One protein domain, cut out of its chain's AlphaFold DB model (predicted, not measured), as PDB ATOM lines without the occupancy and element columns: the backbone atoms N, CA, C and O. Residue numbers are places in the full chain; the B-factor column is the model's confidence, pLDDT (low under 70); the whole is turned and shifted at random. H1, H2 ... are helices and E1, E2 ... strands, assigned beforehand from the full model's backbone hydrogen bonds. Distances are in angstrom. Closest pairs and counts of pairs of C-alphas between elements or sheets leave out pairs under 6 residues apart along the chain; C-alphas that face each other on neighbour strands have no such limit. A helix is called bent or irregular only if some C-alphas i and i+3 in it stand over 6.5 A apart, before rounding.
ATOM      1  N   HIS A  26     123.686  94.180 119.351       83.50
ATOM      2  CA  HIS A  26     124.379  95.208 120.117       83.50
ATOM      3  C   HIS A  26     124.120  96.575 119.487       83.50
ATOM      4  O   HIS A  26     123.841  96.678 118.294       83.50
ATOM      5  N   TRP A  27     124.207  97.636 120.281       85.31
ATOM      6  CA  TRP A  27     124.210  98.988 119.741       85.31
ATOM      7  C   TRP A  27     125.571  99.284 119.104       85.31
ATOM      8  O   TRP A  27     126.587  99.279 119.803       85.31
ATOM      9  N   ASP A  28     125.585  99.556 117.800       82.31
ATOM     10  CA  ASP A  28     126.772 100.004 117.079       82.31
ATOM     11  C   ASP A  28     126.791 101.548 117.036       82.31
ATOM     12  O   ASP A  28     125.925 102.182 116.422       82.31
ATOM     13  N   PRO A  29     127.772 102.194 117.684       75.25
ATOM     14  CA  PRO A  29     127.906 103.648 117.711       75.25
ATOM     15  C   PRO A  29     128.339 104.257 116.366       75.25
ATOM     16  O   PRO A  29     128.101 105.445 116.143       75.25
ATOM     17  N   HIS A  30     128.938 103.479 115.460       78.56
ATOM     18  CA  HIS A  30     129.300 103.928 114.114       78.56
ATOM     19  C   HIS A  30     128.084 103.952 113.191       78.56
ATOM     20  O   HIS A  30     127.844 104.949 112.504       78.56
ATOM     21  N   SER A  31     127.295 102.875 113.183       82.94
ATOM     22  CA  SER A  31     126.051 102.827 112.408       82.94
ATOM     23  C   SER A  31     124.903 103.589 113.087       82.94
ATOM     24  O   SER A  31     123.921 103.927 112.422       82.94
ATOM     25  N   LYS A  32     125.055 103.906 114.385       84.75
ATOM     26  CA  LYS A  32     124.044 104.511 115.272       84.75
ATOM     27  C   LYS A  32     122.738 103.735 115.219       84.75
ATOM     28  O   LYS A  32     121.642 104.299 115.141       84.75
ATOM     29  N   ALA A  33     122.886 102.421 115.215       88.50
ATOM     30  CA  ALA A  33     121.800 101.488 115.102       88.50
ATOM     31  C   ALA A  33     122.172 100.195 115.823       88.50
ATOM     32  O   ALA A  33     123.336  99.888 116.063       88.50
ATOM     33  N   TRP A  34     121.162  99.420 116.172       88.00
ATOM     34  CA  TRP A  34     121.375  98.078 116.676       88.00
ATOM     35  C   TRP A  34     121.782  97.162 115.528       88.00
ATOM     36  O   TRP A  34     121.115  97.149 114.497       88.00
ATOM     37  N   GLU A  35     122.818  96.359 115.698       88.00
ATOM     38  CA  GLU A  35     123.296  95.407 114.698       88.00
ATOM     39  C   GLU A  35     123.248  93.989 115.251       88.00
ATOM     40  O   GLU A  35     123.486  93.775 116.439       88.00
ATOM     41  N   PHE A  36     122.931  93.013 114.400       87.88
ATOM     42  CA  PHE A  36     123.047  91.606 114.778       87.88
ATOM     43  C   PHE A  36     124.517  91.223 114.973       87.88
ATOM     44  O   PHE A  36     125.373  91.578 114.166       87.88
ATOM     45  N   ASN A  37     124.793  90.447 116.019       81.31
ATOM     46  CA  ASN A  37     126.137  89.966 116.340       81.31
ATOM     47  C   ASN A  37     126.642  88.941 115.308       81.31
ATOM     48  O   ASN A  37     127.823  88.923 114.963       81.31
ATOM     49  N   ASP A  38     125.733  88.101 114.812       82.75
ATOM     50  CA  ASP A  38     125.991  86.897 114.016       82.75
ATOM     51  C   ASP A  38     125.612  87.033 112.531       82.75
ATOM     52  O   ASP A  38     125.940  86.168 111.720       82.75
ATOM     53  N   VAL A  39     124.946  88.123 112.147       85.44
ATOM     54  CA  VAL A  39     124.599  88.416 110.750       85.44
ATOM     55  C   VAL A  39     125.585  89.447 110.214       85.44
ATOM     56  O   VAL A  39     125.349  90.650 110.273       85.44
ATOM     57  N   GLN A  40     126.711  88.960 109.697       83.19
ATOM     58  CA  GLN A  40     127.752  89.795 109.100       83.19
ATOM     59  C   GLN A  40     127.861  89.511 107.605       83.19
ATOM     60  O   GLN A  40     128.061  88.368 107.188       83.19
ATOM     61  N   VAL A  41     127.732  90.555 106.792       89.06
ATOM     62  CA  VAL A  41     127.924  90.481 105.342       89.06
ATOM     63  C   VAL A  41     129.265  91.117 105.010       89.06
ATOM     64  O   VAL A  41     129.509  92.268 105.359       89.06
ATOM     65  N   ASN A  42     130.132  90.404 104.297       90.25
ATOM     66  CA  ASN A  42     131.352  90.990 103.766       90.25
ATOM     67  C   ASN A  42     130.988  91.955 102.628       90.25
ATOM     68  O   ASN A  42     130.590  91.540 101.535       90.25
ATOM     69  N   HIS A  43     131.110  93.255 102.902       90.75
ATOM     70  CA  HIS A  43     130.700  94.320 101.990       90.75
ATOM     71  C   HIS A  43     131.463  94.307 100.657       90.75
ATOM     72  O   HIS A  43     130.875  94.676  99.637       90.75
ATOM     73  N   ASP A  44     132.714  93.836 100.645       90.75
ATOM     74  CA  ASP A  44     133.580  93.809  99.457       90.75
ATOM     75  C   ASP A  44     133.193  92.696  98.476       90.75
ATOM     76  O   ASP A  44     133.472  92.760  97.273       90.75
ATOM     77  N   PHE A  45     132.514  91.664  98.978       94.19
ATOM     78  CA  PHE A  45     132.108  90.512  98.180       94.19
ATOM     79  C   PHE A  45     130.661  90.576  97.699       94.19
ATOM     80  O   PHE A  45     130.235  89.711  96.928       94.19
ATOM     81  N   ILE A  46     129.917  91.626  98.060       94.38
ATOM     82  CA  ILE A  46     128.574  91.854  97.523       94.38
ATOM     83  C   ILE A  46     128.667  92.007  95.989       94.38
ATOM     84  O   ILE A  46     129.372  92.895  95.499       94.38
ATOM     85  N   PRO A  47     127.954  91.181  95.193       94.25
ATOM     86  CA  PRO A  47     128.034  91.248  93.737       94.25
ATOM     87  C   PRO A  47     127.608  92.618  93.199       94.25
ATOM     88  O   PRO A  47     126.520  93.107  93.505       94.25
ATOM     89  N   ALA A  48     128.429  93.216  92.331       93.50
ATOM     90  CA  ALA A  48     128.132  94.516  91.721       93.50
ATOM     91  C   ALA A  48     126.834  94.508  90.891       93.50
ATOM     92  O   ALA A  48     126.168  95.542  90.803       93.50
ATOM     93  N   SER A  49     126.476  93.338  90.349       93.31
ATOM     94  CA  SER A  49     125.271  93.055  89.561       93.31
ATOM     95  C   SER A  49     123.969  93.077  90.364       93.31
ATOM     96  O   SER A  49     122.895  93.133  89.765       93.31
ATOM     97  N   LEU A  50     124.027  93.040  91.700       94.81
ATOM     98  CA  LEU A  50     122.830  93.224  92.514       94.81
ATOM     99  C   LEU A  50     122.330  94.677  92.423       94.81
ATOM    100  O   LEU A  50     123.148  95.608  92.389       94.81
ATOM    101  N   PRO A  51     120.999  94.897  92.442       93.88
ATOM    102  CA  PRO A  51     120.432  96.240  92.472       93.88
ATOM    103  C   PRO A  51     120.994  97.084  93.630       93.88
ATOM    104  O   PRO A  51     121.183  96.537  94.720       93.88
ATOM    105  N   PRO A  52     121.241  98.396  93.443       93.50
ATOM    106  CA  PRO A  52     121.801  99.265  94.483       93.50
ATOM    107  C   PRO A  52     121.075  99.168  95.828       93.50
ATOM    108  O   PRO A  52     121.707  98.901  96.845       93.50
ATOM    109  N   GLU A  53     119.744  99.241  95.818       93.44
ATOM    110  CA  GLU A  53     118.916  99.172  97.023       93.44
ATOM    111  C   GLU A  53     119.036  97.831  97.763       93.44
ATOM    112  O   GLU A  53     118.909  97.774  98.982       93.44
ATOM    113  N   VAL A  54     119.317  96.743  97.039       94.81
ATOM    114  CA  VAL A  54     119.529  95.413  97.626       94.81
ATOM    115  C   VAL A  54     120.901  95.345  98.278       94.81
ATOM    116  O   VAL A  54     121.023  94.828  99.386       94.81
ATOM    117  N   LYS A  55     121.928  95.886  97.613       95.12
ATOM    118  CA  LYS A  55     123.282  95.956  98.170       95.12
ATOM    119  C   LYS A  55     123.278  96.753  99.467       95.12
ATOM    120  O   LYS A  55     123.813  96.286 100.466       95.12
ATOM    121  N   ASP A  56     122.625  97.909  99.469       94.25
ATOM    122  CA  ASP A  56     122.559  98.756 100.654       94.25
ATOM    123  C   ASP A  56     121.712  98.118 101.756       94.25
ATOM    124  O   ASP A  56     122.098  98.167 102.922       94.25
ATOM    125  N   ALA A  57     120.611  97.441 101.414       94.69
ATOM    126  CA  ALA A  57     119.825  96.704 102.398       94.69
ATOM    127  C   ALA A  57     120.648  95.601 103.087       94.69
ATOM    128  O   ALA A  57     120.618  95.497 104.313       94.69
ATOM    129  N   LEU A  58     121.439  94.835 102.324       94.38
ATOM    130  CA  LEU A  58     122.329  93.802 102.866       94.38
ATOM    131  C   LEU A  58     123.379  94.391 103.819       94.38
ATOM    132  O   LEU A  58     123.569  93.853 104.904       94.38
ATOM    133  N   LYS A  59     123.995  95.525 103.461       92.50
ATOM    134  CA  LYS A  59     124.984  96.225 104.308       92.50
ATOM    135  C   LYS A  59     124.411  96.778 105.616       92.50
ATOM    136  O   LYS A  59     125.163  97.091 106.527       92.50
ATOM    137  N   ASN A  60     123.095  96.970 105.689       92.12
ATOM    138  CA  ASN A  60     122.429  97.593 106.835       92.12
ATOM    139  C   ASN A  60     121.568  96.598 107.630       92.12
ATOM    140  O   ASN A  60     120.741  97.031 108.438       92.12
ATOM    141  N   ASN A  61     121.721  95.286 107.400       92.94
ATOM    142  CA  ASN A  61     120.895  94.244 108.019       92.94
ATOM    143  C   ASN A  61     119.385  94.483 107.814       92.94
ATOM    144  O   ASN A  61     118.575  94.265 108.714       92.94
ATOM    145  N   ILE A  62     118.994  94.955 106.626       93.38
ATOM    146  CA  ILE A  62     117.597  95.194 106.245       93.38
ATOM    147  C   ILE A  62     117.082  93.999 105.443       93.38
ATOM    148  O   ILE A  62     117.640  93.598 104.421       93.38
ATOM    149  N   CYS A  63     115.964  93.433 105.892       92.50
ATOM    150  CA  CYS A  63     115.354  92.276 105.258       92.50
ATOM    151  C   CYS A  63     114.809  92.595 103.866       92.50
ATOM    152  O   CYS A  63     113.917  93.422 103.709       92.50
ATOM    153  N   LEU A  64     115.238  91.830 102.862       93.69
ATOM    154  CA  LEU A  64     114.749  91.960 101.483       93.69
ATOM    155  C   LEU A  64     113.264  91.572 101.308       93.69
ATOM    156  O   LEU A  64     112.679  91.839 100.262       93.69
ATOM    157  N   VAL A  65     112.647  90.935 102.314       91.94
ATOM    158  CA  VAL A  65     111.259  90.434 102.259       91.94
ATOM    159  C   VAL A  65     110.265  91.363 102.957       91.94
ATOM    160  O   VAL A  65     109.148  91.542 102.470       91.94
ATOM    161  N   CYS A  66     110.631  91.950 104.099       90.06
ATOM    162  CA  CYS A  66     109.752  92.867 104.836       90.06
ATOM    163  C   CYS A  66     110.265  94.307 104.906       90.06
ATOM    164  O   CYS A  66     109.484  95.186 105.247       90.06
ATOM    165  N   GLY A  67     111.523  94.564 104.542       90.19
ATOM    166  CA  GLY A  67     112.147  95.884 104.603       90.19
ATOM    167  C   GLY A  67     112.572  96.310 106.003       90.19
ATOM    168  O   GLY A  67     112.912  97.467 106.195       90.19
ATOM    169  N   GLU A  68     112.567  95.415 106.987       89.38
ATOM    170  CA  GLU A  68     112.865  95.769 108.377       89.38
ATOM    171  C   GLU A  68     114.302  95.452 108.749       89.38
ATOM    172  O   GLU A  68     114.838  94.408 108.357       89.38
ATOM    173  N   LYS A  69     114.897  96.343 109.543       90.44
ATOM    174  CA  LYS A  69     116.214  96.135 110.131       90.44
ATOM    175  C   LYS A  69     116.163  95.087 111.240       90.44
ATOM    176  O   LYS A  69     115.227  95.066 112.037       90.44
ATOM    177  N   ASN A  70     117.171  94.222 111.255       88.75
ATOM    178  CA  ASN A  70     117.336  93.102 112.180       88.75
ATOM    179  C   ASN A  70     116.105  92.182 112.254       88.75
ATOM    180  O   ASN A  70     115.695  91.707 113.312       88.75
ATOM    181  N   CYS A  71     115.482  91.927 111.105       88.00
ATOM    182  CA  CYS A  71     114.398  90.961 111.020       88.00
ATOM    183  C   CYS A  71     114.912  89.546 111.359       88.00
ATOM    184  O   CYS A  71     115.900  89.122 110.754       88.00
ATOM    185  N   PRO A  72     114.224  88.753 112.207       86.75
ATOM    186  CA  PRO A  72     114.617  87.368 112.495       86.75
ATOM    187  C   PRO A  72     114.768  86.483 111.247       86.75
ATOM    188  O   PRO A  72     115.572  85.557 111.239       86.75
ATOM    189  N   TYR A  73     114.061  86.799 110.152       88.56
ATOM    190  CA  TYR A  73     114.190  86.085 108.876       88.56
ATOM    191  C   TYR A  73     115.600  86.176 108.262       88.56
ATOM    192  O   TYR A  73     115.954  85.360 107.416       88.56
ATOM    193  N   LEU A  74     116.431  87.132 108.691       90.31
ATOM    194  CA  LEU A  74     117.840  87.200 108.297       90.31
ATOM    195  C   LEU A  74     118.639  85.982 108.779       90.31
ATOM    196  O   LEU A  74     119.605  85.602 108.123       90.31
ATOM    197  N   LYS A  75     118.221  85.341 109.877       89.25
ATOM    198  CA  LYS A  75     118.853  84.135 110.437       89.25
ATOM    199  C   LYS A  75     118.322  82.831 109.829       89.25
ATOM    200  O   LYS A  75     118.843  81.756 110.099       89.25
ATOM    201  N   GLU A  76     117.293  82.904 108.988       90.88
ATOM    202  CA  GLU A  76     116.673  81.728 108.376       90.88
ATOM    203  C   GLU A  76     117.502  81.178 107.210       90.88
ATOM    204  O   GLU A  76     118.172  81.921 106.485       90.88
ATOM    205  N   LYS A  77     117.375  79.867 106.963       92.19
ATOM    206  CA  LYS A  77     118.162  79.104 105.974       92.19
ATOM    207  C   LYS A  77     118.315  79.815 104.624       92.19
ATOM    208  O   LYS A  77     119.415  79.909 104.093       92.19
ATOM    209  N   ASN A  78     117.221  80.336 104.069       91.88
ATOM    210  CA  ASN A  78     117.240  80.978 102.751       91.88
ATOM    211  C   ASN A  78     118.115  82.231 102.703       91.88
ATOM    212  O   ASN A  78     118.773  82.478 101.695       91.88
ATOM    213  N   PHE A  79     118.078  83.039 103.760       94.44
ATOM    214  CA  PHE A  79     118.856  84.268 103.834       94.44
ATOM    215  C   PHE A  79     120.315  83.954 104.168       94.44
ATOM    216  O   PHE A  79     121.221  84.502 103.547       94.44
ATOM    217  N   GLN A  80     120.545  82.989 105.057       94.94
ATOM    218  CA  GLN A  80     121.883  82.521 105.410       94.94
ATOM    219  C   GLN A  80     122.619  81.867 104.233       94.94
ATOM    220  O   GLN A  80     123.819  82.060 104.084       94.94
ATOM    221  N   GLU A  81     121.921  81.167 103.334       96.25
ATOM    222  CA  GLU A  81     122.522  80.678 102.084       96.25
ATOM    223  C   GLU A  81     123.016  81.826 101.188       96.25
ATOM    224  O   GLU A  81     124.096  81.722 100.605       96.25
ATOM    225  N   LEU A  82     122.270  82.936 101.113       96.94
ATOM    226  CA  LEU A  82     122.701  84.132 100.385       96.94
ATOM    227  C   LEU A  82     123.922  84.779 101.051       96.94
ATOM    228  O   LEU A  82     124.908  85.049 100.369       96.94
ATOM    229  N   ILE A  83     123.877  84.998 102.371       95.62
ATOM    230  CA  ILE A  83     124.991  85.590 103.129       95.62
ATOM    231  C   ILE A  83     126.249  84.731 103.001       95.62
ATOM    232  O   ILE A  83     127.322  85.259 102.731       95.62
ATOM    233  N   LYS A  84     126.123  83.405 103.119       96.44
ATOM    234  CA  LYS A  84     127.245  82.477 102.971       96.44
ATOM    235  C   LYS A  84     127.891  82.581 101.590       96.44
ATOM    236  O   LYS A  84     129.113  82.656 101.520       96.44
ATOM    237  N   ALA A  85     127.093  82.621 100.520       97.06
ATOM    238  CA  ALA A  85     127.608  82.773  99.158       97.06
ATOM    239  C   ALA A  85     128.322  84.122  98.952       97.06
ATOM    240  O   ALA A  85     129.369  84.174  98.311       97.06
ATOM    241  N   ILE A  86     127.791  85.206  99.532       97.06
ATOM    242  CA  ILE A  86     128.456  86.519  99.516       97.06
ATOM    243  C   ILE A  86     129.786  86.439 100.269       97.06
ATOM    244  O   ILE A  86     130.827  86.769  99.712       97.06
ATOM    245  N   ASN A  87     129.781  85.952 101.509       96.00
ATOM    246  CA  ASN A  87     130.966  85.929 102.367       96.00
ATOM    247  C   ASN A  87     132.074  85.008 101.843       96.00
ATOM    248  O   ASN A  87     133.244  85.260 102.117       96.00
ATOM    249  N   SER A  88     131.733  83.975 101.067       95.88
ATOM    250  CA  SER A  88     132.712  83.114 100.394       95.88
ATOM    251  C   SER A  88     133.246  83.690  99.077       95.88
ATOM    252  O   SER A  88     134.056  83.039  98.423       95.88
ATOM    253  N   GLY A  89     132.772  84.863  98.641       95.56
ATOM    254  CA  GLY A  89     133.148  85.464  97.360       95.56
ATOM    255  C   GLY A  89     132.489  84.819  96.133       95.56
ATOM    256  O   GLY A  89     132.842  85.167  95.005       95.56
ATOM    257  N   ASP A  90     131.513  83.918  96.314       96.50
ATOM    258  CA  ASP A  90     130.772  83.280  95.217       96.50
ATOM    259  C   ASP A  90     129.726  84.249  94.645       96.50
ATOM    260  O   ASP A  90     128.522  84.174  94.913       96.50
ATOM    261  N   LYS A  91     130.203  85.206  93.840       95.12
ATOM    262  CA  LYS A  91     129.363  86.283  93.299       95.12
ATOM    263  C   LYS A  91     128.245  85.756  92.396       95.12
ATOM    264  O   LYS A  91     127.135  86.294  92.411       95.12
ATOM    265  N   THR A  92     128.521  84.702  91.629       95.88
ATOM    266  CA  THR A  92     127.554  84.078  90.715       95.88
ATOM    267  C   THR A  92     126.493  83.304  91.491       95.88
ATOM    268  O   THR A  92     125.298  83.455  91.217       95.88
ATOM    269  N   GLY A  93     126.894  82.518  92.494       97.12
ATOM    270  CA  GLY A  93     125.969  81.814  93.376       97.12
ATOM    271  C   GLY A  93     125.099  82.768  94.188       97.12
ATOM    272  O   GLY A  93     123.883  82.577  94.236       97.12
ATOM    273  N   ALA A  94     125.676  83.841  94.735       97.31
ATOM    274  CA  ALA A  94     124.930  84.878  95.444       97.31
ATOM    275  C   ALA A  94     123.868  85.537  94.545       97.31
ATOM    276  O   ALA A  94     122.702  85.630  94.936       97.31
ATOM    277  N   LEU A  95     124.233  85.925  93.315       96.81
ATOM    278  CA  LEU A  95     123.280  86.474  92.346       96.81
ATOM    279  C   LEU A  95     122.168  85.469  92.019       96.81
ATOM    280  O   LEU A  95     120.995  85.838  91.997       96.81
ATOM    281  N   ARG A  96     122.512  84.193  91.803       97.44
ATOM    282  CA  ARG A  96     121.531  83.136  91.526       97.44
ATOM    283  C   ARG A  96     120.549  82.959  92.685       97.44
ATOM    284  O   ARG A  96     119.344  82.916  92.448       97.44
ATOM    285  N   ILE A  97     121.040  82.880  93.924       97.44
ATOM    286  CA  ILE A  97     120.203  82.743  95.125       97.44
ATOM    287  C   ILE A  97     119.286  83.960  95.275       97.44
ATOM    288  O   ILE A  97     118.084  83.792  95.490       97.44
ATOM    289  N   TYR A  98     119.824  85.173  95.102       96.88
ATOM    290  CA  TYR A  98     119.036  86.405  95.096       96.88
ATOM    291  C   TYR A  98     117.902  86.348  94.063       96.88
ATOM    292  O   TYR A  98     116.733  86.522  94.415       96.88
ATOM    293  N   SER A  99     118.231  86.047  92.806       95.94
ATOM    294  CA  SER A  99     117.264  85.990  91.706       95.94
ATOM    295  C   SER A  99     116.168  84.953  91.938       95.94
ATOM    296  O   SER A  99     115.006  85.218  91.652       95.94
ATOM    297  N   GLN A 100     116.519  83.790  92.491       95.88
ATOM    298  CA  GLN A 100     115.571  82.699  92.728       95.88
ATOM    299  C   GLN A 100     114.651  82.938  93.929       95.88
ATOM    300  O   GLN A 100     113.518  82.462  93.928       95.88
ATOM    301  N   ARG A 101     115.138  83.609  94.981       94.56
ATOM    302  CA  ARG A 101     114.445  83.632  96.283       94.56
ATOM    303  C   ARG A 101     114.000  85.007  96.747       94.56
ATOM    304  O   ARG A 101     113.136  85.069  97.622       94.56
ATOM    305  N   PHE A 102     114.571  86.080  96.208       94.81
ATOM    306  CA  PHE A 102     114.375  87.430  96.731       94.81
ATOM    307  C   PHE A 102     113.961  88.461  95.678       94.81
ATOM    308  O   PHE A 102     113.270  89.421  96.024       94.81
ATOM    309  N   ALA A 103     114.322  88.275  94.405       93.88
ATOM    310  CA  ALA A 103     114.037  89.249  93.349       93.88
ATOM    311  C   ALA A 103     112.540  89.557  93.184       93.88
ATOM    312  O   ALA A 103     112.183  90.699  92.894       93.88
ATOM    313  N   GLN A 104     111.657  88.591  93.448       91.75
ATOM    314  CA  GLN A 104     110.210  88.796  93.410       91.75
ATOM    315  C   GLN A 104     109.729  89.836  94.433       91.75
ATOM    316  O   GLN A 104     108.758  90.546  94.184       91.75
ATOM    317  N   PHE A 105     110.418  89.984  95.570       90.38
ATOM    318  CA  PHE A 105     110.051  90.966  96.593       90.38
ATOM    319  C   PHE A 105     110.531  92.374  96.271       90.38
ATOM    320  O   PHE A 105     109.988  93.327  96.827       90.38
ATOM    321  N   ARG A 106     111.487  92.523  95.347       85.94
ATOM    322  CA  ARG A 106     112.139  93.800  95.043       85.94
ATOM    323  C   ARG A 106     111.126  94.908  94.780       85.94
ATOM    324  O   ARG A 106     111.102  95.886  95.515       85.94
ATOM    325  N   ASN A 107     110.257  94.746  93.783       83.44
ATOM    326  CA  ASN A 107     109.300  95.796  93.418       83.44
ATOM    327  C   ASN A 107     108.201  95.968  94.478       83.44
ATOM    328  O   ASN A 107     107.805  97.091  94.767       83.44
ATOM    329  N   MET A 108     107.764  94.872  95.108       85.56
ATOM    330  CA  MET A 108     106.720  94.898  96.142       85.56
ATOM    331  C   MET A 108     107.165  95.577  97.443       85.56
ATOM    332  O   MET A 108     106.329  96.049  98.211       85.56
ATOM    333  N   LYS A 109     108.470  95.571  97.732       87.56
ATOM    334  CA  LYS A 109     109.041  96.039  99.002       87.56
ATOM    335  C   LYS A 109     109.992  97.214  98.844       87.56
ATOM    336  O   LYS A 109     110.472  97.718  99.854       87.56
ATOM    337  N   LYS A 110     110.213  97.690  97.613       89.25
ATOM    338  CA  LYS A 110     111.153  98.775  97.307       89.25
ATOM    339  C   LYS A 110     110.922 100.002  98.182       89.25
ATOM    340  O   LYS A 110     111.865 100.467  98.803       89.25
ATOM    341  N   SER A 111     109.689 100.502  98.272       91.56
ATOM    342  CA  SER A 111     109.379 101.699  99.068       91.56
ATOM    343  C   SER A 111     109.702 101.519 100.553       91.56
ATOM    344  O   SER A 111     110.299 102.403 101.158       91.56
ATOM    345  N   ILE A 112     109.378 100.356 101.124       91.62
ATOM    346  CA  ILE A 112     109.641 100.040 102.534       91.62
ATOM    347  C   ILE A 112     111.148  99.907 102.781       91.62
ATOM    348  O   ILE A 112     111.663 100.474 103.738       91.62
ATOM    349  N   ILE A 113     111.869  99.209 101.897       93.38
ATOM    350  CA  ILE A 113     113.331  99.080 101.977       93.38
ATOM    351  C   ILE A 113     113.987 100.461 101.904       93.38
ATOM    352  O   ILE A 113     114.843 100.770 102.727       93.38
ATOM    353  N   MET A 114     113.561 101.308 100.965       94.88
ATOM    354  CA  MET A 114     114.088 102.665 100.821       94.88
ATOM    355  C   MET A 114     113.806 103.529 102.055       94.88
ATOM    356  O   MET A 114     114.695 104.255 102.484       94.88
ATOM    357  N   ALA A 115     112.625 103.418 102.668       93.88
ATOM    358  CA  ALA A 115     112.321 104.118 103.915       93.88
ATOM    359  C   ALA A 115     113.245 103.668 105.061       93.88
ATOM    360  O   ALA A 115     113.772 104.497 105.796       93.88
ATOM    361  N   SER A 116     113.505 102.365 105.193       93.31
ATOM    362  CA  SER A 116     114.450 101.842 106.189       93.31
ATOM    363  C   SER A 116     115.899 102.253 105.913       93.31
ATOM    364  O   SER A 116     116.654 102.524 106.846       93.31
ATOM    365  N   LEU A 117     116.298 102.341 104.642       95.38
ATOM    366  CA  LEU A 117     117.606 102.868 104.248       95.38
ATOM    367  C   LEU A 117     117.745 104.356 104.575       95.38
ATOM    368  O   LEU A 117     118.792 104.768 105.073       95.38
ATOM    369  N   ASP A 118     116.694 105.147 104.354       95.19
ATOM    370  CA  ASP A 118     116.681 106.555 104.739       95.19
ATOM    371  C   ASP A 118     116.771 106.715 106.262       95.19
ATOM    372  O   ASP A 118     117.608 107.472 106.745       95.19
ATOM    373  N   ARG A 119     116.038 105.904 107.038       92.56
ATOM    374  CA  ARG A 119     116.188 105.873 108.503       92.56
ATOM    375  C   ARG A 119     117.609 105.518 108.939       92.56
ATOM    376  O   ARG A 119     118.127 106.152 109.851       92.56
ATOM    377  N   ALA A 120     118.259 104.559 108.276       91.81
ATOM    378  CA  ALA A 120     119.656 104.215 108.550       91.81
ATOM    379  C   ALA A 120     120.610 105.381 108.242       91.81
ATOM    380  O   ALA A 120     121.554 105.633 108.987       91.81
ATOM    381  N   ARG A 121     120.360 106.115 107.152       91.25
ATOM    382  CA  ARG A 121     121.131 107.305 106.774       91.25
ATOM    383  C   ARG A 121     120.955 108.430 107.794       91.25
ATOM    384  O   ARG A 121     121.948 108.926 108.315       91.25
ATOM    385  N   VAL A 122     119.710 108.761 108.135       89.56
ATOM    386  CA  VAL A 122     119.372 109.766 109.152       89.56
ATOM    387  C   VAL A 122     119.979 109.397 110.508       89.56
ATOM    388  O   VAL A 122     120.526 110.265 111.184       89.56
ATOM    389  N   ALA A 123     119.951 108.118 110.894       87.00
ATOM    390  CA  ALA A 123     120.565 107.652 112.134       87.00
ATOM    391  C   ALA A 123     122.069 107.947 112.172       87.00
ATOM    392  O   ALA A 123     122.533 108.529 113.148       87.00
ATOM    393  N   ARG A 124     122.811 107.633 111.098       85.25
ATOM    394  CA  ARG A 124     124.255 107.920 110.985       85.25
ATOM    395  C   ARG A 124     124.573 109.411 111.089       85.25
ATOM    396  O   ARG A 124     125.538 109.793 111.754       85.25
TER     397      ARG A 124
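AT A GLANCE: This is residues 26 to 124 of the 235 residues of an uncharacterized protein of Providencia stuartii ATCC 25827 (UniProt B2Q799). A short helix, H1, sits near the middle of a compact body, and the long, kinked helix H5 curves past one side of it. A helical hairpin of H3 and H4 makes another side, and the small strand hairpin of E1 and E2 lies far from it, near the last residues of H5. The printed part has 99 residues with two named strands and five named helices, in the order E1, E2, H1, H2, H3, H4, H5; the two strands make one antiparallel sheet, E1 - E2, and the class is mostly helix. The whole is compact, with a radius of gyration of the C-alphas of 12.5 A, and rounded, with spans of 33 by 27 by 23 A.

HOW THE PARTS SIT: The sheet is a hairpin of E1, residues 26 to 28, and E2, residues 33 to 36, antiparallel at 131 degrees between directions. N 26 and O 35 are 2.9 A apart and N 35 and O 26 are 2.8 A apart, both within hydrogen-bond range. E2 comes nearest to H5, residues 103 to 124, at the C-alphas of Ala 33 and Ala 123, 7.0 A apart. H5 is irregular, with C-alphas 108 and 111 at 7.9 A, and it has a kink of 74 degrees near residue 110. H1, residues 52 to 59, touches H5; their closest C-alphas, those of Ala 57 and Leu 117, are 6.8 A apart. By H5's rough line, they run the same way at a steep tilt of 62 degrees. H4, residues 91 to 101, and H5 meet only through their link. H3, residues 77 to 87, and H4 touch as a helical hairpin, opposite ways at a shallow tilt of 20 degrees; the closest C-alphas are those of Ala 85 and Ala 94, 5.0 A apart. H2, residues 72 to 75, and H3 are close but not clearly touching, the closest C-alphas being those of Leu 74 and Gln 80 at 6.8 A. Among the pairs that are apart are H1 and H3, H1 and H4, and E1 and H5. In H1 and H4 every O i to N i+4 pair is within hydrogen-bond range; in H3 6 of 7 are and in H5 14 of 18, while H2 is too short for such a pair.

IN THESE COORDINATES: E1 begins at C-alpha 26, (124.379, 95.208, 120.117), and is 6.2 A long; E2 is 10.0 A. H1 begins at C-alpha 52, (121.801, 99.265, 94.483), and is 10.8 A long. H2 measures 5.7 A, H3 15.0 A and H4 15.4 A. H5 is 27.6 A long and ends at C-alpha 124, (124.255, 107.920, 110.985).

THE WHOLE: The two C-alphas farthest apart, those of Pro 29 and Gln 100, are 34.9 A apart. The printed part has no cut. The links from E2 to H1, residues 37 to 51, and from H1 to H2, residues 60 to 71, are long. The mean pLDDT of the printed part is 91.5, and no printed residue is under 70.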